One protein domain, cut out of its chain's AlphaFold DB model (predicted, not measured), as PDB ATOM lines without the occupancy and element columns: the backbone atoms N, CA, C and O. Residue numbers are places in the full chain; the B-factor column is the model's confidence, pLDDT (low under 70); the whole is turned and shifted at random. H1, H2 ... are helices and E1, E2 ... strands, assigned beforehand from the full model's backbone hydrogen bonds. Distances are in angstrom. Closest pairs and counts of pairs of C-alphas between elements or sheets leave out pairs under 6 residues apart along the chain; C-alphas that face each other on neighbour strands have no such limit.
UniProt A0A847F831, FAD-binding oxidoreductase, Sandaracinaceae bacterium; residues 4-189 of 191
ATOM      1  N   TRP A   4     -47.563  58.671  -4.319       78.44
ATOM      2  CA  TRP A   4     -47.452  58.957  -2.886       78.44
ATOM      3  C   TRP A   4     -48.294  58.006  -2.032       78.44
ATOM      4  O   TRP A   4     -47.814  57.492  -1.022       78.44
ATOM      5  N   SER A   5     -49.521  57.711  -2.469       76.69
ATOM      6  CA  SER A   5     -50.422  56.787  -1.773       76.69
ATOM      7  C   SER A   5     -49.891  55.353  -1.799       76.69
ATOM      8  O   SER A   5     -49.931  54.676  -0.776       76.69
ATOM      9  N   ILE A   6     -49.340  54.906  -2.938       76.56
ATOM     10  CA  ILE A   6     -48.714  53.576  -3.052       76.56
ATOM     11  C   ILE A   6     -47.506  53.480  -2.120       76.56
ATOM     12  O   ILE A   6     -47.368  52.503  -1.391       76.56
ATOM     13  N   ARG A   7     -46.642  54.502  -2.111       80.38
ATOM     14  CA  ARG A   7     -45.449  54.511  -1.259       80.38
ATOM     15  C   ARG A   7     -45.814  54.459   0.222       80.38
ATOM     16  O   ARG A   7     -45.235  53.659   0.951       80.38
ATOM     17  N   ALA A   8     -46.787  55.263   0.651       84.25
ATOM     18  CA  ALA A   8     -47.275  55.247   2.028       84.25
ATOM     19  C   ALA A   8     -47.876  53.883   2.401       84.25
ATOM     20  O   ALA A   8     -47.536  53.336   3.447       84.25
ATOM     21  N   PHE A   9     -48.711  53.302   1.531       83.62
ATOM     22  CA  PHE A   9     -49.295  51.977   1.748       83.62
ATOM     23  C   PHE A   9     -48.223  50.886   1.874       83.62
ATOM     24  O   PHE A   9     -48.251  50.110   2.830       83.62
ATOM     25  N   ASN A  10     -47.257  50.858   0.950       83.00
ATOM     26  CA  ASN A  10     -46.172  49.878   0.943       83.00
ATOM     27  C   ASN A  10     -45.297  49.995   2.197       83.00
ATOM     28  O   ASN A  10     -44.979  48.976   2.806       83.00
ATOM     29  N   GLU A  11     -44.961  51.217   2.623       87.19
ATOM     30  CA  GLU A  11     -44.178  51.458   3.841       87.19
ATOM     31  C   GLU A  11     -44.920  50.975   5.095       87.19
ATOM     32  O   GLU A  11     -44.348  50.298   5.950       87.19
ATOM     33  N   LEU A  12     -46.215  51.288   5.201       86.94
ATOM     34  CA  LEU A  12     -47.038  50.923   6.353       86.94
ATOM     35  C   LEU A  12     -47.210  49.401   6.436       86.94
ATOM     36  O   LEU A  12     -47.042  48.810   7.507       86.94
ATOM     37  N   LYS A  13     -47.454  48.751   5.290       83.56
ATOM     38  CA  LYS A  13     -47.468  47.289   5.179       83.56
ATOM     39  C   LYS A  13     -46.127  46.691   5.583       83.56
ATOM     40  O   LYS A  13     -46.120  45.862   6.488       83.56
ATOM     41  N   TYR A  14     -45.016  47.144   5.007       86.12
ATOM     42  CA  TYR A  14     -43.680  46.652   5.349       86.12
ATOM     43  C   TYR A  14     -43.401  46.750   6.855       86.12
ATOM     44  O   TYR A  14     -43.110  45.742   7.500       86.12
ATOM     45  N   ARG A  15     -43.616  47.927   7.460       87.31
ATOM     46  CA  ARG A  15     -43.416  48.133   8.904       87.31
ATOM     47  C   ARG A  15     -44.303  47.249   9.775       87.31
ATOM     48  O   ARG A  15     -43.841  46.773  10.809       87.31
ATOM     49  N   SER A  16     -45.552  47.008   9.367       83.00
ATOM     50  CA  SER A  16     -46.460  46.115  10.100       83.00
ATOM     51  C   SER A  16     -45.992  44.655  10.123       83.00
ATOM     52  O   SER A  16     -46.313  43.936  11.067       83.00
ATOM     53  N   GLN A  17     -45.227  44.222   9.113       81.25
ATOM     54  CA  GLN A  17     -44.732  42.847   8.999       81.25
ATOM     55  C   GLN A  17     -43.406  42.630   9.745       81.25
ATOM     56  O   GLN A  17     -43.129  41.517  10.176       81.25
ATOM     57  N   LEU A  18     -42.611  43.683   9.981       77.25
ATOM     58  CA  LEU A  18     -41.295  43.586  10.635       77.25
ATOM     59  C   LEU A  18     -41.318  43.060  12.083       77.25
ATOM     60  O   LEU A  18     -40.271  42.705  12.613       77.25
ATOM     61  N   ARG A  19     -42.476  43.051  12.754       64.69
ATOM     62  CA  ARG A  19     -42.581  42.759  14.197       64.69
ATOM     63  C   ARG A  19     -43.320  41.466  14.545       64.69
ATOM     64  O   ARG A  19     -43.491  41.191  15.728       64.69
ATOM     65  N   ARG A  20     -43.781  40.684  13.564       60.84
ATOM     66  CA  ARG A  20     -44.627  39.507  13.816       60.84
ATOM     67  C   ARG A  20     -44.074  38.252  13.150       60.84
ATOM     68  O   ARG A  20     -44.407  37.951  12.011       60.84
ATOM     69  N   LEU A  21     -43.291  37.488  13.907       65.44
ATOM     70  CA  LEU A  21     -43.330  36.032  13.788       65.44
ATOM     71  C   LEU A  21     -44.513  35.584  14.645       65.44
ATOM     72  O   LEU A  21     -44.394  35.469  15.860       65.44
ATOM     73  N   ASP A  22     -45.675  35.474  14.015       74.06
ATOM     74  CA  ASP A  22     -46.927  35.110  14.671       74.06
ATOM     75  C   ASP A  22     -47.466  33.840  14.010       74.06
ATOM     76  O   ASP A  22     -47.484  33.729  12.781       74.06
ATOM     77  N   SER A  23     -47.868  32.871  14.825       81.62
ATOM     78  CA  SER A  23     -48.451  31.613  14.370       81.62
ATOM     79  C   SER A  23     -49.921  31.599  14.749       81.62
ATOM     80  O   SER A  23     -50.260  31.620  15.931       81.62
ATOM     81  N   ARG A  24     -50.797  31.527  13.749       87.06
ATOM     82  CA  ARG A  24     -52.249  31.489  13.940       87.06
ATOM     83  C   ARG A  24     -52.874  30.374  13.114       87.06
ATOM     84  O   ARG A  24     -52.398  30.073  12.022       87.06
ATOM     85  N   ILE A  25     -53.956  29.800  13.629       92.56
ATOM     86  CA  ILE A  25     -54.820  28.899  12.865       92.56
ATOM     87  C   ILE A  25     -55.715  29.771  11.981       92.56
ATOM     88  O   ILE A  25     -56.302  30.738  12.461       92.56
ATOM     89  N   VAL A  26     -55.777  29.446  10.695       91.06
ATOM     90  CA  VAL A  26     -56.564  30.145   9.668       91.06
ATOM     91  C   VAL A  26     -57.261  29.116   8.793       91.06
ATOM     92  O   VAL A  26     -56.843  27.953   8.756       91.06
ATOM     93  N   THR A  27     -58.310  29.525   8.084       93.31
ATOM     94  CA  THR A  27     -58.950  28.631   7.111       93.31
ATOM     95  C   THR A  27     -58.075  28.452   5.867       93.31
ATOM     96  O   THR A  27     -57.111  29.192   5.633       93.31
ATOM     97  N   LEU A  28     -58.407  27.456   5.042       92.56
ATOM     98  CA  LEU A  28     -57.717  27.236   3.768       92.56
ATOM     99  C   LEU A  28     -57.874  28.442   2.841       92.56
ATOM    100  O   LEU A  28     -56.925  28.819   2.155       92.56
ATOM    101  N   GLU A  29     -59.049  29.065   2.846       90.50
ATOM    102  CA  GLU A  29     -59.358  30.210   2.003       90.50
ATOM    103  C   GLU A  29     -58.504  31.421   2.375       90.50
ATOM    104  O   GLU A  29     -57.887  32.038   1.507       90.50
ATOM    105  N   GLU A  30     -58.404  31.715   3.671       87.25
ATOM    106  CA  GLU A  30     -57.579  32.811   4.184       87.25
ATOM    107  C   GLU A  30     -56.090  32.608   3.879       87.25
ATOM    108  O   GLU A  30     -55.364  33.576   3.638       87.25
ATOM    109  N   PHE A  31     -55.630  31.356   3.894       87.81
ATOM    110  CA  PHE A  31     -54.234  31.017   3.644       87.81
ATOM    111  C   PHE A  31     -53.872  31.060   2.152       87.81
ATOM    112  O   PHE A  31     -52.855  31.650   1.782       87.81
ATOM    113  N   PHE A  32     -54.684  30.440   1.289       88.38
ATOM    114  CA  PHE A  32     -54.372  30.288  -0.137       88.38
ATOM    115  C   PHE A  32     -54.857  31.444  -1.011       88.38
ATOM    116  O   PHE A  32     -54.227  31.723  -2.035       88.38
ATOM    117  N   TYR A  33     -55.922  32.141  -0.609       86.50
ATOM    118  CA  TYR A  33     -56.540  33.209  -1.397       86.50
ATOM    119  C   TYR A  33     -56.586  34.555  -0.651       86.50
ATOM    120  O   TYR A  33     -57.610  35.237  -0.659       86.50
ATOM    121  N   PRO A  34     -55.475  35.029  -0.047       81.44
ATOM    122  CA  PRO A  34     -55.475  36.292   0.694       81.44
ATOM    123  C   PRO A  34     -55.791  37.511  -0.190       81.44
ATOM    124  O   PRO A  34     -56.174  38.563   0.319       81.44
ATOM    125  N   LEU A  35     -55.627  37.388  -1.513       77.81
ATOM    126  CA  LEU A  35     -55.967  38.434  -2.478       77.81
ATOM    127  C   LEU A  35     -57.464  38.494  -2.801       77.81
ATOM    128  O   LEU A  35     -57.925  39.552  -3.224       77.81
ATOM    129  N   ASP A  36     -58.224  37.424  -2.564       80.06
ATOM    130  CA  ASP A  36     -59.669  37.401  -2.830       80.06
ATOM    131  C   ASP A  36     -60.430  38.291  -1.838       80.06
ATOM    132  O   ASP A  36     -61.482  38.838  -2.166       80.06
ATOM    133  N   ALA A  37     -59.841  38.540  -0.663       71.50
ATOM    134  CA  ALA A  37     -60.316  39.541   0.291       71.50
ATOM    135  C   ALA A  37     -60.200  40.987  -0.238       71.50
ATOM    136  O   ALA A  37     -60.854  41.893   0.282       71.50
ATOM    137  N   ILE A  38     -59.372  41.232  -1.263       73.88
ATOM    138  CA  ILE A  38     -59.246  42.538  -1.918       73.88
ATOM    139  C   ILE A  38     -60.149  42.540  -3.151       73.88
ATOM    140  O   ILE A  38     -59.723  42.252  -4.273       73.88
ATOM    141  N   HIS A  39     -61.416  42.894  -2.946       67.25
ATOM    142  CA  HIS A  39     -62.372  43.004  -4.041       67.25
ATOM    143  C   HIS A  39     -61.871  43.956  -5.135       67.25
ATOM    144  O   HIS A  39     -61.400  45.061  -4.871       67.25
ATOM    145  N   GLU A  40     -61.997  43.511  -6.387       68.69
ATOM    146  CA  GLU A  40     -61.722  44.304  -7.588       68.69
ATOM    147  C   GLU A  40     -60.295  44.879  -7.702       68.69
ATOM    148  O   GLU A  40     -60.078  45.850  -8.433       68.69
ATOM    149  N   TRP A  41     -59.295  44.277  -7.043       72.12
ATOM    150  CA  TRP A  41     -57.890  44.712  -7.136       72.12
ATOM    151  C   TRP A  41     -57.404  44.837  -8.592       72.12
ATOM    152  O   TRP A  41     -56.642  45.738  -8.938       72.12
ATOM    153  N   ASN A  42     -57.920  43.990  -9.487       69.19
ATOM    154  CA  ASN A  42     -57.631  44.012 -10.918       69.19
ATOM    155  C   ASN A  42     -58.045  45.330 -11.605       69.19
ATOM    156  O   ASN A  42     -57.436  45.715 -12.606       69.19
ATOM    157  N   ARG A  43     -59.038  46.060 -11.071       74.44
ATOM    158  CA  ARG A  43     -59.452  47.378 -11.592       74.44
ATOM    159  C   ARG A  43     -58.388  48.453 -11.380       74.44
ATOM    160  O   ARG A  43     -58.381  49.442 -12.116       74.44
ATOM    161  N   MET A  44     -57.445  48.251 -10.454       74.50
ATOM    162  CA  MET A  44     -56.342  49.188 -10.213       74.50
ATOM    163  C   MET A  44     -55.433  49.386 -11.437       74.50
ATOM    164  O   MET A  44     -54.811  50.440 -11.572       74.50
ATOM    165  N   TYR A  45     -55.415  48.428 -12.372       74.81
ATOM    166  CA  TYR A  45     -54.662  48.506 -13.630       74.81
ATOM    167  C   TYR A  45     -55.397  49.268 -14.751       74.81
ATOM    168  O   TYR A  45     -54.881  49.411 -15.862       74.81
ATOM    169  N   GLY A  46     -56.597  49.791 -14.474       78.75
ATOM    170  CA  GLY A  46     -57.405  50.561 -15.417       78.75
ATOM    171  C   GLY A  46     -58.067  49.714 -16.510       78.75
ATOM    172  O   GLY A  46     -57.927  48.495 -16.573       78.75
ATOM    173  N   ARG A  47     -58.792  50.374 -17.425       82.88
ATOM    174  CA  ARG A  47     -59.630  49.712 -18.454       82.88
ATOM    175  C   ARG A  47     -58.858  48.797 -19.412       82.88
ATOM    176  O   ARG A  47     -59.450  47.926 -20.037       82.88
ATOM    177  N   ARG A  48     -57.547  49.010 -19.565       85.19
ATOM    178  CA  ARG A  48     -56.681  48.169 -20.409       85.19
ATOM    179  C   ARG A  48     -56.194  46.912 -19.679       85.19
ATOM    180  O   ARG A  48     -55.671  46.018 -20.340       85.19
ATOM    181  N   GLY A  49     -56.380  46.827 -18.364       87.75
ATOM    182  CA  GLY A  49     -55.914  45.720 -17.540       87.75
ATOM    183  C   GLY A  49     -54.390  45.591 -17.523       87.75
ATOM    184  O   GLY A  49     -53.650  46.547 -17.769       87.75
ATOM    185  N   PHE A  50     -53.926  44.377 -17.252       90.06
ATOM    186  CA  PHE A  50     -52.513  44.042 -17.111       90.06
ATOM    187  C   PHE A  50     -52.156  42.766 -17.879       90.06
ATOM    188  O   PHE A  50     -53.019  42.032 -18.374       90.06
ATOM    189  N   THR A  51     -50.858  42.521 -17.999       91.06
ATOM    190  CA  THR A  51     -50.297  41.219 -18.350       91.06
ATOM    191  C   THR A  51     -49.468  40.732 -17.177       91.06
ATOM    192  O   THR A  51     -48.779  41.524 -16.540       91.06
ATOM    193  N   GLN A  52     -49.513  39.437 -16.901       93.44
ATOM    194  CA  GLN A  52     -48.616  38.852 -15.918       93.44
ATOM    195  C   GLN A  52     -47.302  38.486 -16.607       93.44
ATOM    196  O   GLN A  52     -47.311  37.913 -17.695       93.44
ATOM    197  N   TYR A  53     -46.186  38.836 -15.987       95.62
ATOM    198  CA  TYR A  53     -44.860  38.354 -16.337       95.62
ATOM    199  C   TYR A  53     -44.394  37.438 -15.216       95.62
ATOM    200  O   TYR A  53     -44.360  37.857 -14.061       95.62
ATOM    201  N   GLN A  54     -44.056  36.193 -15.536       97.81
ATOM    202  CA  GLN A  54     -43.530  35.267 -14.543       97.81
ATOM    203  C   GLN A  54     -42.258  34.604 -15.051       97.81
ATOM    204  O   GLN A  54     -42.237  34.068 -16.158       97.81
ATOM    205  N   CYS A  55     -41.225  34.620 -14.215       97.81
ATOM    206  CA  CYS A  55     -39.966  33.933 -14.462       97.81
ATOM    207  C   CYS A  55     -39.509  33.154 -13.226       97.81
ATOM    208  O   CYS A  55     -40.045  33.329 -12.125       97.81
ATOM    209  N   VAL A  56     -38.545  32.269 -13.430       98.25
ATOM    210  CA  VAL A  56     -37.765  31.593 -12.396       98.25
ATOM    211  C   VAL A  56     -36.291  31.781 -12.725       98.25
ATOM    212  O   VAL A  56     -35.898  31.690 -13.887       98.25
ATOM    213  N   LEU A  57     -35.503  32.105 -11.708       97.88
ATOM    214  CA  LEU A  57     -34.085  32.428 -11.817       97.88
ATOM    215  C   LEU A  57     -33.307  31.626 -10.771       97.88
ATOM    216  O   LEU A  57     -33.862  31.359  -9.698       97.88
ATOM    217  N   PRO A  58     -32.031  31.293 -11.016       96.19
ATOM    218  CA  PRO A  58     -31.176  30.728  -9.980       96.19
ATOM    219  C   PRO A  58     -31.168  31.579  -8.700       96.19
ATOM    220  O   PRO A  58     -31.386  32.796  -8.713       96.19
ATOM    221  N   ARG A  59     -30.931  30.925  -7.557       94.06
ATOM    222  CA  ARG A  59     -30.788  31.624  -6.273       94.06
ATOM    223  C   ARG A  59     -29.564  32.542  -6.310       94.06
ATOM    224  O   ARG A  59     -28.556  32.215  -6.925       94.06
ATOM    225  N   GLY A  60     -29.638  33.668  -5.601       89.38
ATOM    226  CA  GLY A  60     -28.557  34.651  -5.531       89.38
ATOM    227  C   GLY A  60     -28.968  36.010  -6.095       89.38
ATOM    228  O   GLY A  60     -30.066  36.499  -5.824       89.38
ATOM    229  N   ALA A  61     -28.069  36.645  -6.850       88.56
ATOM    230  CA  ALA A  61     -28.238  38.026  -7.306       88.56
ATOM    231  C   ALA A  61     -29.200  38.187  -8.501       88.56
ATOM    232  O   ALA A  61     -29.723  39.281  -8.715       88.56
ATOM    233  N   SER A  62     -29.494  37.119  -9.242       92.31
ATOM    234  CA  SER A  62     -30.298  37.142 -10.473       92.31
ATOM    235  C   SER A  62     -31.685  37.766 -10.266       92.31
ATOM    236  O   SER A  62     -32.120  38.648 -11.004       92.31
ATOM    237  N   THR A  63     -32.361  37.371  -9.183       92.19
ATOM    238  CA  THR A  63     -33.686  37.899  -8.807       92.19
ATOM    239  C   THR A  63     -33.628  39.392  -8.486       92.19
ATOM    240  O   THR A  63     -34.509  40.157  -8.881       92.19
ATOM    241  N   ARG A  64     -32.564  39.829  -7.801       91.94
ATOM    242  CA  ARG A  64     -32.336  41.241  -7.477       91.94
ATOM    243  C   ARG A  64     -32.161  42.072  -8.750       91.94
ATOM    244  O   ARG A  64     -32.807  43.110  -8.848       91.94
ATOM    245  N   ARG A  65     -31.388  41.596  -9.737       92.94
ATOM    246  CA  ARG A  65     -31.204  42.294 -11.028       92.94
ATOM    247  C   ARG A  65     -32.534  42.547 -11.740       92.94
ATOM    248  O   ARG A  65     -32.761  43.648 -12.234       92.94
ATOM    249  N   VAL A  66     -33.437  41.561 -11.754       92.81
ATOM    250  CA  VAL A  66     -34.784  41.728 -12.332       92.81
ATOM    251  C   VAL A  66     -35.590  42.800 -11.596       92.81
ATOM    252  O   VAL A  66     -36.199  43.660 -12.236       92.81
ATOM    253  N   LEU A  67     -35.578  42.784 -10.260       90.88
ATOM    254  CA  LEU A  67     -36.294  43.776  -9.452       90.88
ATOM    255  C   LEU A  67     -35.717  45.192  -9.620       90.88
ATOM    256  O   LEU A  67     -36.483  46.146  -9.739       90.88
ATOM    257  N   GLU A  68     -34.392  45.334  -9.684       91.19
ATOM    258  CA  GLU A  68     -33.708  46.614  -9.917       91.19
ATOM    259  C   GLU A  68     -34.015  47.173 -11.313       91.19
ATOM    260  O   GLU A  68     -34.371  48.347 -11.448       91.19
ATOM    261  N   ALA A  69     -33.977  46.324 -12.345       91.06
ATOM    262  CA  ALA A  69     -34.330  46.711 -13.709       91.06
ATOM    263  C   ALA A  69     -35.796  47.171 -13.823       91.06
ATOM    264  O   ALA A  69     -36.103  48.128 -14.541       91.06
ATOM    265  N   LEU A  70     -36.710  46.527 -13.090       88.56
ATOM    266  CA  LEU A  70     -38.114  46.946 -13.012       88.56
ATOM    267  C   LEU A  70     -38.294  48.268 -12.276       88.56
ATOM    268  O   LEU A  70     -39.011  49.145 -12.769       88.56
ATOM    269  N   ALA A  71     -37.636  48.422 -11.126       85.31
ATOM    270  CA  ALA A  71     -37.695  49.641 -10.330       85.31
ATOM    271  C   ALA A  71     -37.224  50.861 -11.139       85.31
ATOM    272  O   ALA A  71     -37.869  51.910 -11.100       85.31
ATOM    273  N   GLY A  72     -36.169  50.702 -11.949       80.75
ATOM    274  CA  GLY A  72     -35.633  51.761 -12.810       80.75
ATOM    275  C   GLY A  72     -36.576  52.237 -13.925       80.75
ATOM    276  O   GLY A  72     -36.398  53.338 -14.440       80.75
ATOM    277  N   ARG A  73     -37.602  51.456 -14.294       78.31
ATOM    278  CA  ARG A  73     -38.554  51.815 -15.363       78.31
ATOM    279  C   ARG A  73     -39.869  52.417 -14.877       78.31
ATOM    280  O   ARG A  73     -40.746  52.657 -15.702       78.31
ATOM    281  N   ALA A  74     -40.024  52.641 -13.568       64.50
ATOM    282  CA  ALA A  74     -41.281  53.092 -12.961       64.50
ATOM    283  C   ALA A  74     -42.506  52.283 -13.444       64.50
ATOM    284  O   ALA A  74     -43.634  52.783 -13.481       64.50
ATOM    285  N   ALA A  75     -42.288  51.019 -13.827       64.50
ATOM    286  CA  ALA A  75     -43.351  50.112 -14.205       64.50
ATOM    287  C   ALA A  75     -44.097  49.769 -12.918       64.50
ATOM    288  O   ALA A  75     -43.637  48.949 -12.126       64.50
ATOM    289  N   ALA A  76     -45.204  50.467 -12.667       62.44
ATOM    290  CA  ALA A  76     -46.002  50.283 -11.466       62.44
ATOM    291  C   ALA A  76     -46.621  48.880 -11.476       62.44
ATOM    292  O   ALA A  76     -47.721  48.676 -11.989       62.44
ATOM    293  N   SER A  77     -45.900  47.904 -10.928       67.94
ATOM    294  CA  SER A  77     -46.483  46.625 -10.570       67.94
ATOM    295  C   SER A  77     -47.117  46.757  -9.197       67.94
ATOM    296  O   SER A  77     -46.444  47.077  -8.219       67.94
ATOM    297  N   PHE A  78     -48.431  46.566  -9.141       67.81
ATOM    298  CA  PHE A  78     -49.164  46.584  -7.881       67.81
ATOM    299  C   PHE A  78     -49.043  45.249  -7.127       67.81
ATOM    300  O   PHE A  78     -49.139  45.231  -5.903       67.81
ATOM    301  N   LEU A  79     -48.764  44.150  -7.835       81.62
ATOM    302  CA  LEU A  79     -48.673  42.811  -7.265       81.62
ATOM    303  C   LEU A  79     -47.413  42.088  -7.753       81.62
ATOM    304  O   LEU A  79     -47.225  41.885  -8.955       81.62
ATOM    305  N   CYS A  80     -46.588  41.667  -6.795       88.94
ATOM    306  CA  CYS A  80     -45.424  40.815  -7.003       88.94
ATOM    307  C   CYS A  80     -45.506  39.616  -6.051       88.94
ATOM    308  O   CYS A  80     -45.657  39.792  -4.842       88.94
ATOM    309  N   VAL A  81     -45.408  38.404  -6.596       92.06
ATOM    310  CA  VAL A  81     -45.376  37.151  -5.835       92.06
ATOM    311  C   VAL A  81     -44.001  36.525  -5.988       92.06
ATOM    312  O   VAL A  81     -43.531  36.322  -7.108       92.06
ATOM    313  N   ILE A  82     -43.388  36.183  -4.856       93.88
ATOM    314  CA  ILE A  82     -42.086  35.523  -4.785       93.88
ATOM    315  C   ILE A  82     -42.282  34.128  -4.200       93.88
ATOM    316  O   ILE A  82     -42.998  33.978  -3.208       93.88
ATOM    317  N   LYS A  83     -41.673  33.106  -4.806       95.12
ATOM    318  CA  LYS A  83     -41.628  31.747  -4.239       95.12
ATOM    319  C   LYS A  83     -40.240  31.153  -4.442       95.12
ATOM    320  O   LYS A  83     -39.630  31.383  -5.482       95.12
ATOM    321  N   ASP A  84     -39.770  30.387  -3.468       96.12
ATOM    322  CA  ASP A  84     -38.551  29.588  -3.592       96.12
ATOM    323  C   ASP A  84     -38.934  28.178  -4.068       96.12
ATOM    324  O   ASP A  84     -39.673  27.458  -3.395       96.12
ATOM    325  N   PHE A  85     -38.506  27.821  -5.276       96.88
ATOM    326  CA  PHE A  85     -38.681  26.499  -5.857       96.88
ATOM    327  C   PHE A  85     -37.460  25.637  -5.578       96.88
ATOM    328  O   PHE A  85     -36.322  26.049  -5.784       96.88
ATOM    329  N   ASP A  86     -37.711  24.402  -5.156       94.50
ATOM    330  CA  ASP A  86     -36.648  23.471  -4.797       94.50
ATOM    331  C   ASP A  86     -36.308  22.484  -5.918       94.50
ATOM    332  O   ASP A  86     -35.146  22.331  -6.277       94.50
ATOM    333  N   ARG A  87     -37.318  21.833  -6.507       94.50
ATOM    334  CA  ARG A  87     -37.121  20.728  -7.456       94.50
ATOM    335  C   ARG A  87     -37.525  21.103  -8.877       94.50
ATOM    336  O   ARG A  87     -38.502  21.818  -9.092       94.50
ATOM    337  N   GLU A  88     -36.802  20.534  -9.835       95.25
ATOM    338  CA  GLU A  88     -37.167  20.545 -11.253       95.25
ATOM    339  C   GLU A  88     -38.498  19.801 -11.476       95.25
ATOM    340  O   GLU A  88     -38.771  18.766 -10.854       95.25
ATOM    341  N   GLY A  89     -39.333  20.325 -12.372       94.25
ATOM    342  CA  GLY A  89     -40.549  19.641 -12.804       94.25
ATOM    343  C   GLY A  89     -40.283  18.460 -13.752       94.25
ATOM    344  O   GLY A  89     -39.194  18.287 -14.283       94.25
ATOM    345  N   ARG A  90     -41.295  17.609 -13.975       93.69
ATOM    346  CA  ARG A  90     -41.131  16.339 -14.721       93.69
ATOM    347  C   ARG A  90     -41.296  16.441 -16.244       93.69
ATOM    348  O   ARG A  90     -40.920  15.516 -16.951       93.69
ATOM    349  N   GLY A  91     -41.916  17.506 -16.751       94.25
ATOM    350  CA  GLY A  91     -42.165  17.679 -18.189       94.25
ATOM    351  C   GLY A  91     -40.944  18.209 -18.949       94.25
ATOM    352  O   GLY A  91     -40.147  18.944 -18.375       94.25
ATOM    353  N   LEU A  92     -40.842  17.911 -20.252       95.50
ATOM    354  CA  LEU A  92     -39.723  18.356 -21.109       95.50
ATOM    355  C   LEU A  92     -39.497  19.876 -21.057       95.50
ATOM    356  O   LEU A  92     -38.370  20.331 -20.904       95.50
ATOM    357  N   LEU A  93     -40.586  20.648 -21.123       96.44
ATOM    358  CA  LEU A  93     -40.586  22.108 -20.970       96.44
ATOM    359  C   LEU A  93     -41.203  22.537 -19.633       96.44
ATOM    360  O   LEU A  93     -41.942  23.520 -19.559       96.44
ATOM    361  N   SER A  94     -40.970  21.773 -18.561       96.19
ATOM    362  CA  SER A  94     -41.496  22.157 -17.253       96.19
ATOM    363  C   SER A  94     -40.904  23.495 -16.811       96.19
ATOM    364  O   SER A  94     -39.698  23.729 -16.942       96.19
ATOM    365  N   PHE A  95     -41.769  24.377 -16.308       97.56
ATOM    366  CA  PHE A  95     -41.371  25.693 -15.817       97.56
ATOM    367  C   PHE A  95     -40.579  25.623 -14.503       97.56
ATOM    368  O   PHE A  95     -39.523  26.251 -14.450       97.56
ATOM    369  N   PRO A  96     -41.022  24.880 -13.463       96.50
ATOM    370  CA  PRO A  96     -40.294  24.828 -12.201       96.50
ATOM    371  C   PRO A  96     -38.870  24.295 -12.371       96.50
ATOM    372  O   PRO A  96     -38.667  23.220 -12.937       96.50
ATOM    373  N   MET A  97     -37.925  25.053 -11.824       96.00
ATOM    374  CA  MET A  97     -36.526  24.690 -11.612       96.00
ATOM    375  C   MET A  97     -36.090  25.178 -10.228       96.00
ATOM    376  O   MET A  97     -36.727  26.099  -9.704       96.00
ATOM    377  N   PRO A  98     -35.016  24.615  -9.645       97.12
ATOM    378  CA  PRO A  98     -34.444  25.129  -8.406       97.12
ATOM    379  C   PRO A  98     -34.093  26.617  -8.547       97.12
ATOM    380  O   PRO A  98     -33.291  26.990  -9.406       97.12
ATOM    381  N   GLY A  99     -34.693  27.481  -7.728       97.12
ATOM    382  CA  GLY A  99     -34.545  28.922  -7.904       97.12
ATOM    383  C   GLY A  99     -35.677  29.754  -7.321       97.12
ATOM    384  O   GLY A  99     -36.660  29.243  -6.798       97.12
ATOM    385  N   ILE A 100     -35.551  31.069  -7.445       97.88
ATOM    386  CA  ILE A 100     -36.583  32.009  -7.018       97.88
ATOM    387  C   ILE A 100     -37.471  32.343  -8.214       97.88
ATOM    388  O   ILE A 100     -36.989  32.791  -9.255       97.88
ATOM    389  N   THR A 101     -38.781  32.146  -8.070       96.88
ATOM    390  CA  THR A 101     -39.765  32.626  -9.044       96.88
ATOM    391  C   THR A 101     -40.317  33.985  -8.646       96.88
ATOM    392  O   THR A 101     -40.623  34.233  -7.480       96.88
ATOM    393  N   LEU A 102     -40.467  34.844  -9.650       95.75
ATOM    394  CA  LEU A 102     -41.122  36.141  -9.566       95.75
ATOM    395  C   LEU A 102     -42.320  36.137 -10.509       95.75
ATOM    396  O   LEU A 102     -42.139  35.915 -11.706       95.75
ATOM    397  N   ALA A 103     -43.517  36.415  -9.996       95.06
ATOM    398  CA  ALA A 103     -44.702  36.712 -10.799       95.06
ATOM    399  C   ALA A 103     -45.128  38.160 -10.559       95.06
ATOM    400  O   ALA A 103     -45.353  38.559  -9.419       95.06
ATOM    401  N   ILE A 104     -45.201  38.941 -11.630       92.50
ATOM    402  CA  ILE A 104     -45.299  40.397 -11.591       92.50
ATOM    403  C   ILE A 104     -46.379  40.827 -12.567       92.50
ATOM    404  O   ILE A 104     -46.335  40.492 -13.751       92.50
ATOM    405  N   ASP A 105     -47.333  41.611 -12.089       91.06
ATOM    406  CA  ASP A 105     -48.378  42.150 -12.949       91.06
ATOM    407  C   ASP A 105     -47.939  43.496 -13.528       91.06
ATOM    408  O   ASP A 105     -47.676  44.451 -12.793       91.06
ATOM    409  N   LEU A 106     -47.856  43.567 -14.856       89.75
ATOM    410  CA  LEU A 106     -47.434  44.737 -15.616       89.75
ATOM    411  C   LEU A 106     -48.654  45.403 -16.275       89.75
ATOM    412  O   LEU A 106     -49.357  44.746 -17.054       89.75
ATOM    413  N   PRO A 107     -48.920  46.698 -16.027       87.88
ATOM    414  CA  PRO A 107     -49.990  47.419 -16.711       87.88
ATOM    415  C   PRO A 107     -49.844  47.332 -18.238       87.88
ATOM    416  O   PRO A 107     -48.741  47.433 -18.780       87.88
ATOM    417  N   ARG A 108     -50.960  47.172 -18.963       89.00
ATOM    418  CA  ARG A 108     -50.934  47.040 -20.430       89.00
ATOM    419  C   ARG A 108     -50.764  48.405 -21.112       89.00
ATOM    420  O   ARG A 108     -51.726  48.994 -21.619       89.00
ATOM    421  N   THR A 109     -49.534  48.910 -21.113       88.50
ATOM    422  CA  THR A 109     -49.123  50.165 -21.768       88.50
ATOM    423  C   THR A 109     -48.410  49.904 -23.103       88.50
ATOM    424  O   THR A 109     -48.333  48.760 -23.555       88.50
ATOM    425  N   ARG A 110     -47.913  50.953 -23.777       88.75
ATOM    426  CA  ARG A 110     -47.143  50.799 -25.029       88.75
ATOM    427  C   ARG A 110     -45.739  50.239 -24.762       88.75
ATOM    428  O   ARG A 110     -45.175  49.548 -25.603       88.75
ATOM    429  N   GLU A 111     -45.226  50.471 -23.561       89.88
ATOM    430  CA  GLU A 111     -43.882  50.122 -23.098       89.88
ATOM    431  C   GLU A 111     -43.793  48.676 -22.599       89.88
ATOM    432  O   GLU A 111     -42.692  48.139 -22.498       89.88
ATOM    433  N   VAL A 112     -44.929  48.018 -22.322       91.25
ATOM    434  CA  VAL A 112     -44.965  46.666 -21.731       91.25
ATOM    435  C   VAL A 112     -44.140  45.659 -22.529       91.25
ATOM    436  O   VAL A 112     -43.441  44.834 -21.949       91.25
ATOM    437  N   ARG A 113     -44.145  45.770 -23.864       93.88
ATOM    438  CA  ARG A 113     -43.323  44.917 -24.725       93.88
ATOM    439  C   ARG A 113     -41.840  45.158 -24.452       93.88
ATOM    440  O   ARG A 113     -41.132  44.194 -24.213       93.88
ATOM    441  N   ALA A 114     -41.386  46.411 -24.449       93.50
ATOM    442  CA  ALA A 114     -39.988  46.759 -24.190       93.50
ATOM    443  C   ALA A 114     -39.535  46.343 -22.779       93.50
ATOM    444  O   ALA A 114     -38.409  45.881 -22.610       93.50
ATOM    445  N   ILE A 115     -40.427  46.445 -21.788       94.06
ATOM    446  CA  ILE A 115     -40.180  45.936 -20.434       94.06
ATOM    447  C   ILE A 115     -39.967  44.421 -20.480       94.06
ATOM    448  O   ILE A 115     -38.938  43.955 -20.005       94.06
ATOM    449  N   VAL A 116     -40.869  43.657 -21.106       95.25
ATOM    450  CA  VAL A 116     -40.713  42.196 -21.218       95.25
ATOM    451  C   VAL A 116     -39.428  41.810 -21.959       95.25
ATOM    452  O   VAL A 116     -38.751  40.889 -21.524       95.25
ATOM    453  N   ARG A 117     -39.034  42.539 -23.013       96.25
ATOM    454  CA  ARG A 117     -37.762  42.300 -23.727       96.25
ATOM    455  C   ARG A 117     -36.544  42.460 -22.832       96.25
ATOM    456  O   ARG A 117     -35.686  41.586 -22.799       96.25
ATOM    457  N   MET A 118     -36.498  43.551 -22.073       96.00
ATOM    458  CA  MET A 118     -35.435  43.785 -21.097       96.00
ATOM    459  C   MET A 118     -35.388  42.668 -20.046       96.00
ATOM    460  O   MET A 118     -34.311  42.189 -19.713       96.00
ATOM    461  N   LEU A 119     -36.546  42.245 -19.531       96.25
ATOM    462  CA  LEU A 119     -36.610  41.167 -18.547       96.25
ATOM    463  C   LEU A 119     -36.151  39.831 -19.125       96.25
ATOM    464  O   LEU A 119     -35.365  39.141 -18.488       96.25
ATOM    465  N   ASN A 120     -36.590  39.495 -20.338       98.00
ATOM    466  CA  ASN A 120     -36.180  38.275 -21.022       98.00
ATOM    467  C   ASN A 120     -34.667  38.237 -21.247       98.00
ATOM    468  O   ASN A 120     -34.078  37.185 -21.040       98.00
ATOM    469  N   ALA A 121     -34.038  39.365 -21.592       98.00
ATOM    470  CA  ALA A 121     -32.582  39.440 -21.711       98.00
ATOM    471  C   ALA A 121     -31.878  39.065 -20.395       98.00
ATOM    472  O   ALA A 121     -31.003  38.206 -20.402       98.00
ATOM    473  N   ILE A 122     -32.326  39.614 -19.258       97.38
ATOM    474  CA  ILE A 122     -31.782  39.258 -17.935       97.38
ATOM    475  C   ILE A 122     -32.031  37.778 -17.627       97.38
ATOM    476  O   ILE A 122     -31.134  37.088 -17.162       97.38
ATOM    477  N   VAL A 123     -33.239  37.273 -17.893       98.19
ATOM    478  CA  VAL A 123     -33.578  35.863 -17.650       98.19
ATOM    479  C   VAL A 123     -32.686  34.927 -18.464       98.19
ATOM    480  O   VAL A 123     -32.223  33.932 -17.920       98.19
ATOM    481  N   ILE A 124     -32.417  35.254 -19.729       98.31
ATOM    482  CA  ILE A 124     -31.517  34.482 -20.595       98.31
ATOM    483  C   ILE A 124     -30.086  34.516 -20.045       98.31
ATOM    484  O   ILE A 124     -29.482  33.461 -19.874       98.31
ATOM    485  N   GLU A 125     -29.560  35.704 -19.726       98.00
ATOM    486  CA  GLU A 125     -28.206  35.872 -19.168       98.00
ATOM    487  C   GLU A 125     -27.999  35.080 -17.871       98.00
ATOM    488  O   GLU A 125     -26.929  34.528 -17.635       98.00
ATOM    489  N   GLU A 126     -29.029  35.025 -17.031       97.25
ATOM    490  CA  GLU A 126     -28.995  34.357 -15.729       97.25
ATOM    491  C   GLU A 126     -29.311  32.856 -15.807       97.25
ATOM    492  O   GLU A 126     -29.354  32.188 -14.777       97.25
ATOM    493  N   GLY A 127     -29.575  32.306 -16.998       96.50
ATOM    494  CA  GLY A 127     -29.962  30.899 -17.157       96.50
ATOM    495  C   GLY A 127     -31.307  30.556 -16.502       96.50
ATOM    496  O   GLY A 127     -31.513  29.436 -16.030       96.50
ATOM    497  N   GLY A 128     -32.210  31.534 -16.422       97.31
ATOM    498  CA  GLY A 128     -33.575  31.369 -15.936       97.31
ATOM    499  C   GLY A 128     -34.565  30.996 -17.038       97.31
ATOM    500  O   GLY A 128     -34.209  30.757 -18.190       97.31
ATOM    501  N   ARG A 129     -35.854  30.958 -16.681       97.25
ATOM    502  CA  ARG A 129     -36.946  30.591 -17.600       97.25
ATOM    503  C   ARG A 129     -38.180  31.449 -17.380       97.25
ATOM    504  O   ARG A 129     -38.479  31.831 -16.250       97.25
ATOM    505  N   VAL A 130     -38.945  31.699 -18.439       98.06
ATOM    506  CA  VAL A 130     -40.274  32.327 -18.352       98.06
ATOM    507  C   VAL A 130     -41.378  31.282 -18.274       98.06
ATOM    508  O   VAL A 130     -41.278  30.198 -18.851       98.06
ATOM    509  N   TYR A 131     -42.470  31.610 -17.583       98.06
ATOM    510  CA  TYR A 131     -43.623  30.725 -17.520       98.06
ATOM    511  C   TYR A 131     -44.543  30.935 -18.721       98.06
ATOM    512  O   TYR A 131     -45.298  31.909 -18.786       98.06
ATOM    513  N   LEU A 132     -44.531  29.982 -19.652       97.19
ATOM    514  CA  LEU A 132     -45.312  30.056 -20.889       97.19
ATOM    515  C   LEU A 132     -46.826  30.210 -20.680       97.19
ATOM    516  O   LEU A 132     -47.478  30.878 -21.475       97.19
ATOM    517  N   ALA A 133     -47.385  29.681 -19.586       96.38
ATOM    518  CA  ALA A 133     -48.810  29.838 -19.275       96.38
ATOM    519  C   ALA A 133     -49.219  31.298 -18.991       96.38
ATOM    520  O   ALA A 133     -50.404  31.631 -19.012       96.38
ATOM    521  N   LYS A 134     -48.249  32.170 -18.692       93.94
ATOM    522  CA  LYS A 134     -48.451  33.605 -18.440       93.94
ATOM    523  C   LYS A 134     -47.855  34.480 -19.543       93.94
ATOM    524  O   LYS A 134     -48.122  35.678 -19.578       93.94
ATOM    525  N   ASP A 135     -47.080  33.901 -20.456       95.94
ATOM    526  CA  ASP A 135     -46.375  34.637 -21.495       95.94
ATOM    527  C   ASP A 135     -47.285  35.051 -22.660       95.94
ATOM    528  O   ASP A 135     -48.115  34.294 -23.166       95.94
ATOM    529  N   ARG A 136     -47.062  36.277 -23.138       93.81
ATOM    530  CA  ARG A 136     -47.721  36.834 -24.327       93.81
ATOM    531  C   ARG A 136     -46.766  37.529 -25.292       93.81
ATOM    532  O   ARG A 136     -47.176  37.868 -26.399       93.81
ATOM    533  N   TYR A 137     -45.526  37.796 -24.879       95.69
ATOM    534  CA  TYR A 137     -44.657  38.754 -25.569       95.69
ATOM    535  C   TYR A 137     -43.311  38.181 -25.981       95.69
ATOM    536  O   TYR A 137     -42.702  38.770 -26.875       95.69
ATOM    537  N   THR A 138     -42.861  37.083 -25.373       97.69
ATOM    538  CA  THR A 138     -41.580  36.440 -25.702       97.69
ATOM    539  C   THR A 138     -41.526  36.099 -27.196       97.69
ATOM    540  O   THR A 138     -42.526  35.645 -27.763       97.69
ATOM    541  N   THR A 139     -40.412  36.374 -27.886       97.75
ATOM    542  CA  THR A 139     -40.250  35.862 -29.265       97.75
ATOM    543  C   THR A 139     -39.701  34.446 -29.291       97.75
ATOM    544  O   THR A 139     -39.126  33.958 -28.322       97.75
ATOM    545  N   ARG A 140     -39.836  33.812 -30.458       97.69
ATOM    546  CA  ARG A 140     -39.128  32.590 -30.828       97.69
ATOM    547  C   ARG A 140     -37.635  32.654 -30.517       97.69
ATOM    548  O   ARG A 140     -37.116  31.721 -29.920       97.69
ATOM    549  N   GLU A 141     -36.959  33.734 -30.904       97.94
ATOM    550  CA  GLU A 141     -35.505  33.874 -30.743       97.94
ATOM    551  C   GLU A 141     -35.123  33.927 -29.262       97.94
ATOM    552  O   GLU A 141     -34.213  33.223 -28.836       97.94
ATOM    553  N   GLU A 142     -35.870  34.692 -28.462       98.38
ATOM    554  CA  GLU A 142     -35.667  34.753 -27.014       98.38
ATOM    555  C   GLU A 142     -35.915  33.406 -26.352       98.38
ATOM    556  O   GLU A 142     -35.101  32.967 -25.551       98.38
ATOM    557  N   TYR A 143     -37.019  32.734 -26.688       98.06
ATOM    558  CA  TYR A 143     -37.342  31.454 -26.066       98.06
ATOM    559  C   TYR A 143     -36.326  30.367 -26.434       98.06
ATOM    560  O   TYR A 143     -35.927  29.588 -25.574       98.06
ATOM    561  N   ARG A 144     -35.847  30.358 -27.687       97.50
ATOM    562  CA  ARG A 144     -34.756  29.480 -28.137       97.50
ATOM    563  C   ARG A 144     -33.456  29.733 -27.380       97.50
ATOM    564  O   ARG A 144     -32.787  28.776 -27.017       97.50
ATOM    565  N   ALA A 145     -33.107  30.997 -27.143       98.00
ATOM    566  CA  ALA A 145     -31.926  31.348 -26.356       98.00
ATOM    567  C   ALA A 145     -32.093  31.022 -24.860       98.00
ATOM    568  O   ALA A 145     -31.108  30.779 -24.172       98.00
ATOM    569  N   MET A 146     -33.331  31.021 -24.360       97.69
ATOM    570  CA  MET A 146     -33.652  30.834 -22.946       97.69
ATOM    571  C   MET A 146     -33.713  29.368 -22.517       97.69
ATOM    572  O   MET A 146     -33.297  29.044 -21.409       97.69
ATOM    573  N   ASP A 147     -34.271  28.485 -23.351       96.38
ATOM    574  CA  ASP A 147     -34.533  27.100 -22.958       96.38
ATOM    575  C   ASP A 147     -33.840  26.092 -23.890       96.38
ATOM    576  O   ASP A 147     -34.408  25.704 -24.917       96.38
ATOM    577  N   PRO A 148     -32.637  25.600 -23.528       94.81
ATOM    578  CA  PRO A 148     -31.916  24.620 -24.342       94.81
ATOM    579  C   PRO A 148     -32.666  23.284 -24.475       94.81
ATOM    580  O   PRO A 148     -32.399  22.511 -25.389       94.81
ATOM    581  N   ARG A 149     -33.655  23.008 -23.611       96.06
ATOM    582  CA  ARG A 149     -34.475  21.783 -23.676       96.06
ATOM    583  C   ARG A 149     -35.469  21.802 -24.839       96.06
ATOM    584  O   ARG A 149     -36.106  20.783 -25.115       96.06
ATOM    585  N   LEU A 150     -35.615  22.939 -25.524       96.38
ATOM    586  CA  LEU A 150     -36.498  23.074 -26.678       96.38
ATOM    587  C   LEU A 150     -36.140  22.101 -27.806       96.38
ATOM    588  O   LEU A 150     -37.047  21.611 -28.471       96.38
ATOM    589  N   GLU A 151     -34.862  21.777 -28.000       95.56
ATOM    590  CA  GLU A 151     -34.443  20.805 -29.015       95.56
ATOM    591  C   GLU A 151     -35.052  19.419 -28.754       95.56
ATOM    592  O   GLU A 151     -35.754  18.875 -29.606       95.56
ATOM    593  N   ALA A 152     -34.906  18.908 -27.527       97.06
ATOM    594  CA  ALA A 152     -35.495  17.632 -27.123       97.06
ATOM    595  C   ALA A 152     -37.031  17.636 -27.225       97.06
ATOM    596  O   ALA A 152     -37.647  16.625 -27.572       97.06
ATOM    597  N   PHE A 153     -37.668  18.777 -26.942       97.31
ATOM    598  CA  PHE A 153     -39.110  18.928 -27.123       97.31
ATOM    599  C   PHE A 153     -39.521  18.901 -28.600       97.31
ATOM    600  O   PHE A 153     -40.512  18.262 -28.949       97.31
ATOM    601  N   GLU A 154     -38.760  19.543 -29.482       96.44
ATOM    602  CA  GLU A 154     -39.018  19.508 -30.919       96.44
ATOM    603  C   GLU A 154     -38.825  18.110 -31.508       96.44
ATOM    604  O   GLU A 154     -39.638  17.681 -32.326       96.44
ATOM    605  N   ASP A 155     -37.827  17.354 -31.053       97.00
ATOM    606  CA  ASP A 155     -37.644  15.962 -31.473       97.00
ATOM    607  C   ASP A 155     -38.772  15.053 -30.980       97.00
ATOM    608  O   ASP A 155     -39.274  14.214 -31.735       97.00
ATOM    609  N   PHE A 156     -39.251  15.272 -29.751       97.12
ATOM    610  CA  PHE A 156     -40.459  14.616 -29.257       97.12
ATOM    611  C   PHE A 156     -41.667  14.916 -30.158       97.12
ATOM    612  O   PHE A 156     -42.377  13.990 -30.558       97.12
ATOM    613  N   ARG A 157     -41.880  16.185 -30.530       96.62
ATOM    614  CA  ARG A 157     -42.976  16.572 -31.430       96.62
ATOM    615  C   ARG A 157     -42.832  15.940 -32.811       96.62
ATOM    616  O   ARG A 157     -43.810  15.405 -33.307       96.62
ATOM    617  N   LYS A 158     -41.636  15.923 -33.411       96.25
ATOM    618  CA  LYS A 158     -41.404  15.261 -34.712       96.25
ATOM    619  C   LYS A 158     -41.739  13.770 -34.668       96.25
ATOM    620  O   LYS A 158     -42.265  13.237 -35.638       96.25
ATOM    621  N   ARG A 159     -41.431  13.097 -33.556       97.81
ATOM    622  CA  ARG A 159     -41.682  11.661 -33.393       97.81
ATOM    623  C   ARG A 159     -43.171  11.326 -33.298       97.81
ATOM    624  O   ARG A 159     -43.587  10.312 -33.848       97.81
ATOM    625  N   TRP A 160     -43.942  12.130 -32.569       97.31
ATOM    626  CA  TRP A 160     -45.332  11.803 -32.217       97.31
ATOM    627  C   TRP A 160     -46.385  12.616 -32.975       97.31
ATOM    628  O   TRP A 160     -47.533  12.195 -33.055       97.31
ATOM    629  N   ASP A 161     -45.998  13.750 -33.549       96.50
ATOM    630  CA  ASP A 161     -46.831  14.619 -34.379       96.50
ATOM    631  C   ASP A 161     -46.020  15.166 -35.579       96.50
ATOM    632  O   ASP A 161     -45.778  16.375 -35.690       96.50
ATOM    633  N   PRO A 162     -45.544  14.284 -36.487       95.25
ATOM    634  CA  PRO A 162     -44.691  14.678 -37.613       95.25
ATOM    635  C   PRO A 162     -45.367  15.680 -38.560       95.25
ATOM    636  O   PRO A 162     -44.691  16.526 -39.141       95.25
ATOM    637  N   ASN A 163     -46.697  15.623 -38.668       94.19
ATOM    638  CA  ASN A 163     -47.493  16.512 -39.516       94.19
ATOM    639  C   ASN A 163     -47.907  17.816 -38.809       94.19
ATOM    640  O   ASN A 163     -48.594  18.639 -39.410       94.19
ATOM    641  N   ARG A 164     -47.488  18.019 -37.549       93.75
ATOM    642  CA  ARG A 164     -47.818  19.192 -36.723       93.75
ATOM    643  C   ARG A 164     -49.325  19.446 -36.642       93.75
ATOM    644  O   ARG A 164     -49.753  20.586 -36.781       93.75
ATOM    645  N   VAL A 165     -50.126  18.403 -36.444       94.44
ATOM    646  CA  VAL A 165     -51.585  18.504 -36.290       94.44
ATOM    647  C   VAL A 165     -51.936  19.340 -35.058       94.44
ATOM    648  O   VAL A 165     -52.833  20.178 -35.118       94.44
ATOM    649  N   PHE A 166     -51.204  19.177 -33.951       94.31
ATOM    650  CA  PHE A 166     -51.465  19.927 -32.725       94.31
ATOM    651  C   PHE A 166     -50.747  21.277 -32.746       94.31
ATOM    652  O   PHE A 166     -49.519  21.366 -32.613       94.31
ATOM    653  N   LYS A 167     -51.535  22.351 -32.857       94.38
ATOM    654  CA  LYS A 167     -51.039  23.729 -32.922       94.38
ATOM    655  C   LYS A 167     -51.778  24.649 -31.958       94.38
ATOM    656  O   LYS A 167     -52.887  24.389 -31.509       94.38
ATOM    657  N   SER A 168     -51.133  25.763 -31.635       95.06
ATOM    658  CA  SER A 168     -51.718  26.871 -30.886       95.06
ATOM    659  C   SER A 168     -51.084  28.188 -31.329       95.06
ATOM    660  O   SER A 168     -49.990  28.213 -31.894       95.06
ATOM    661  N   ALA A 169     -51.706  29.318 -30.994       95.75
ATOM    662  CA  ALA A 169     -51.086  30.628 -31.219       95.75
ATOM    663  C   ALA A 169     -49.708  30.759 -30.532       95.75
ATOM    664  O   ALA A 169     -48.830  31.473 -31.018       95.75
ATOM    665  N   LEU A 170     -49.503  30.059 -29.408       96.62
ATOM    666  CA  LEU A 170     -48.211  30.003 -28.729       96.62
ATOM    667  C   LEU A 170     -47.186  29.220 -29.548       96.62
ATOM    668  O   LEU A 170     -46.068  29.700 -29.711       96.62
ATOM    669  N   SER A 171     -47.549  28.054 -30.079       96.31
ATOM    670  CA  SER A 171     -46.615  27.205 -30.824       96.31
ATOM    671  C   SER A 171     -46.241  27.805 -32.185       96.31
ATOM    672  O   SER A 171     -45.073  27.768 -32.572       96.31
ATOM    673  N   VAL A 172     -47.171  28.500 -32.847       96.50
ATOM    674  CA  VAL A 172     -46.877  29.328 -34.032       96.50
ATOM    675  C   VAL A 172     -45.839  30.404 -33.692       96.50
ATOM    676  O   VAL A 172     -44.807  30.548 -34.359       96.50
ATOM    677  N   ARG A 173     -46.067  31.137 -32.593       96.50
ATOM    678  CA  ARG A 173     -45.180  32.224 -32.158       96.50
ATOM    679  C   ARG A 173     -43.804  31.729 -31.717       96.50
ATOM    680  O   ARG A 173     -42.812  32.348 -32.085       96.50
ATOM    681  N   LEU A 174     -43.732  30.658 -30.928       97.06
ATOM    682  CA  LEU A 174     -42.505  30.246 -30.240       97.06
ATOM    683  C   LEU A 174     -41.783  29.067 -30.888       97.06
ATOM    684  O   LEU A 174     -40.561  29.003 -30.797       97.06
ATOM    685  N   PHE A 175     -42.497  28.149 -31.535       95.25
ATOM    686  CA  PHE A 175     -41.915  26.871 -31.955       95.25
ATOM    687  C   PHE A 175     -41.655  26.761 -33.452       95.25
ATOM    688  O   PHE A 175     -40.753  26.028 -33.844       95.25
ATOM    689  N   GLY A 176     -42.338  27.540 -34.294       91.44
ATOM    690  CA  GLY A 176     -42.133  27.427 -35.743       91.44
ATOM    691  C   GLY A 176     -43.380  27.132 -36.540       91.44
ATOM    692  O   GLY A 176     -43.322  27.243 -37.758       91.44
ATOM    693  N   ASP A 177     -44.466  26.747 -35.874       94.06
ATOM    694  CA  ASP A 177     -45.602  26.156 -36.565       94.06
ATOM    695  C   ASP A 177     -46.253  27.147 -37.526       94.06
ATOM    696  O   ASP A 177     -46.389  28.337 -37.231       94.06
ATOM    697  N   GLU A 178     -46.698  26.640 -38.669       91.38
ATOM    698  CA  GLU A 178     -47.496  27.436 -39.590       91.38
ATOM    699  C   GLU A 178     -48.875  27.712 -38.985       91.38
ATOM    700  O   GLU A 178     -49.489  26.779 -38.443       91.38
ATOM    701  N   PRO A 179     -49.380  28.954 -39.081       88.00
ATOM    702  CA  PRO A 179     -50.742  29.260 -38.675       88.00
ATOM    703  C   PRO A 179     -51.735  28.423 -39.489       88.00
ATOM    704  O   PRO A 179     -51.480  28.083 -40.642       88.00
ATOM    705  N   GLU A 180     -52.879  28.097 -38.896       80.00
ATOM    706  CA  GLU A 180     -53.986  27.511 -39.654       80.00
ATOM    707  C   GLU A 180     -54.373  28.425 -40.816       80.00
ATOM    708  O   GLU A 180     -54.511  29.642 -40.647       80.00
ATOM    709  N   SER A 181     -54.570  27.832 -41.992       70.31
ATOM    710  CA  SER A 181     -55.152  28.534 -43.129       70.31
ATOM    711  C   SER A 181     -56.585  28.960 -42.793       70.31
ATOM    712  O   SER A 181     -57.321  28.220 -42.138       70.31
ATOM    713  N   GLU A 182     -57.010  30.140 -43.256       58.06
ATOM    714  CA  GLU A 182     -58.355  30.682 -42.983       58.06
ATOM    715  C   GLU A 182     -59.482  29.712 -43.387       58.06
ATOM    716  O   GLU A 182     -60.497  29.642 -42.701       58.06
ATOM    717  N   ARG A 183     -59.251  28.871 -44.406       50.62
ATOM    718  CA  ARG A 183     -60.172  27.811 -44.858       50.62
ATOM    719  C   ARG A 183     -60.459  26.723 -43.822       50.62
ATOM    720  O   ARG A 183     -61.536  26.144 -43.847       50.62
ATOM    721  N   SER A 184     -59.527  26.429 -42.919       53.28
ATOM    722  CA  SER A 184     -59.705  25.348 -41.934       53.28
ATOM    723  C   SER A 184     -60.647  25.760 -40.794       53.28
ATOM    724  O   SER A 184     -61.326  24.920 -40.216       53.28
ATOM    725  N   ARG A 185     -60.753  27.070 -40.521       53.09
ATOM    726  CA  ARG A 185     -61.640  27.632 -39.486       53.09
ATOM    727  C   ARG A 185     -63.104  27.725 -39.906       53.09
ATOM    728  O   ARG A 185     -63.953  27.978 -39.057       53.09
ATOM    729  N   GLU A 186     -63.378  27.601 -41.200       47.53
ATOM    730  CA  GLU A 186     -64.729  27.646 -41.761       47.53
ATOM    731  C   GLU A 186     -65.393  26.262 -41.683       47.53
ATOM    732  O   GLU A 186     -66.567  26.170 -41.354       47.53
ATOM    733  N   VAL A 187     -64.607  25.187 -41.838       53.09
ATOM    734  CA  VAL A 187     -65.073  23.789 -41.745       53.09
ATOM    735  C   VAL A 187     -65.435  23.379 -40.307       53.09
ATOM    736  O   VAL A 187     -66.323  22.562 -40.111       53.09
ATOM    737  N   GLU A 188     -64.812  23.975 -39.284       50.72
ATOM    738  CA  GLU A 188     -65.176  23.757 -37.866       50.72
ATOM    739  C   GLU A 188     -66.332  24.650 -37.370       50.72
ATOM    740  O   GLU A 188     -66.733  24.560 -36.208       50.72
ATOM    741  N   ARG A 189     -66.863  25.540 -38.220       50.22
ATOM    742  CA  ARG A 189     -67.971  26.457 -37.891       50.22
ATOM    743  C   ARG A 189     -69.297  26.089 -38.556       50.22
ATOM    744  O   ARG A 189     -70.213  26.911 -38.523       50.22
TER     745      ARG A 189
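AT A GLANCE: This is residues 4 to 189 of the 191 residues of the protein "FAD-binding oxidoreductase" of Sandaracinaceae bacterium (UniProt A0A847F831). What is the main picture? A small three-stranded sheet has H4 and H5 side by side over one face; H6 packs on H5, and H8 on H6. Residues 11 to 28, partly in H1, and residues 181 to 189, with H9, stick out at opposite ends. What is the make-up? The 186 printed residues hold nine named helices and three named strands, in the order H1 H2 H3 E1 H4 E2 E3 H5 H6 H7 H8 H9; the sheet runs E1 E3 E2, antiparallel, and the class is mixed. How compact is it? It is only just loose, close to compact, with a radius of gyration of the C-alphas of 19.7 A, and elongated, spanning 60 by 38 by 37 A.

IN THESE COORDINATES: Where do the first elements lie? H1, residues 4 to 17, is 20.2 A long and begins at C-alpha 4 (-47.452, 58.957, -2.886); H2 is residues 28 to 32 and H3 residues 41 to 45. Where are the strands and their helices? E1 is residues 50 to 57, 22.4 A; H4 62 to 71, 14.5 A; E2 80 to 85, 15.9 A; E3 99 to 107, 25.7 A; H5 112 to 125, 20.1 A. What follows? H6 is residues 140 to 146, H7 150 to 160, 15.4 A, H8 169 to 174, and H9 184 to 187, ending at C-alpha 187 (-65.073, 23.789, -41.745).

HOW THE PARTS SIT: How is the sheet paired? N 53 and O 104 of E1 and E3 are 2.8 A apart, and N 83 and O 101 of E2 and E3 3.1 A, within hydrogen-bond range; E2 and E3 form a hairpin. E1, H4, E2 make a split strand-helix-strand unit, with E3 between its two strands and a right-handed crossover. Which helices meet the sheet or each other? H4 and H5 form two layers with it, helices on one face, at heights of 9.8 A and 8.7 A, and touch at C-alphas Val 66 and Leu 119, 6.5 A, a shallow tilt of 22 degrees, opposite ways. H5, with residues 120 to 124 alone, touches H6 at C-alphas Ile 124 and Met 146, 4.8 A; H6 touches H8 at C-alphas Arg 140 and Leu 174, 4.2 A. H3 only grazes the sheet, H7 is close to H6 but not clearly touching, with one pair of C-alphas within 8 A, and H1, H2 and H9 touch no helix. How are the helix backbones? Every O i to N i+4 pair is within hydrogen-bond range in H1, H2, H4, H5, H6, H7 and H8; H3 has 0 of 1, with 2 of 2 O i to N i+3 pairs, and H9 is too short for such a pair.

THE WHOLE: How large is it? The two C-alphas farthest apart, those of Arg 19 and Arg 183, are 63.4 A apart. Is it whole? The printed part has no cut; the links E2 to E3 and H5 to H6 are long. Where is confidence low? pLDDT is under 70 at residues 19 to 21, 39 to 40, 42, 74 to 78 and 182 to 189.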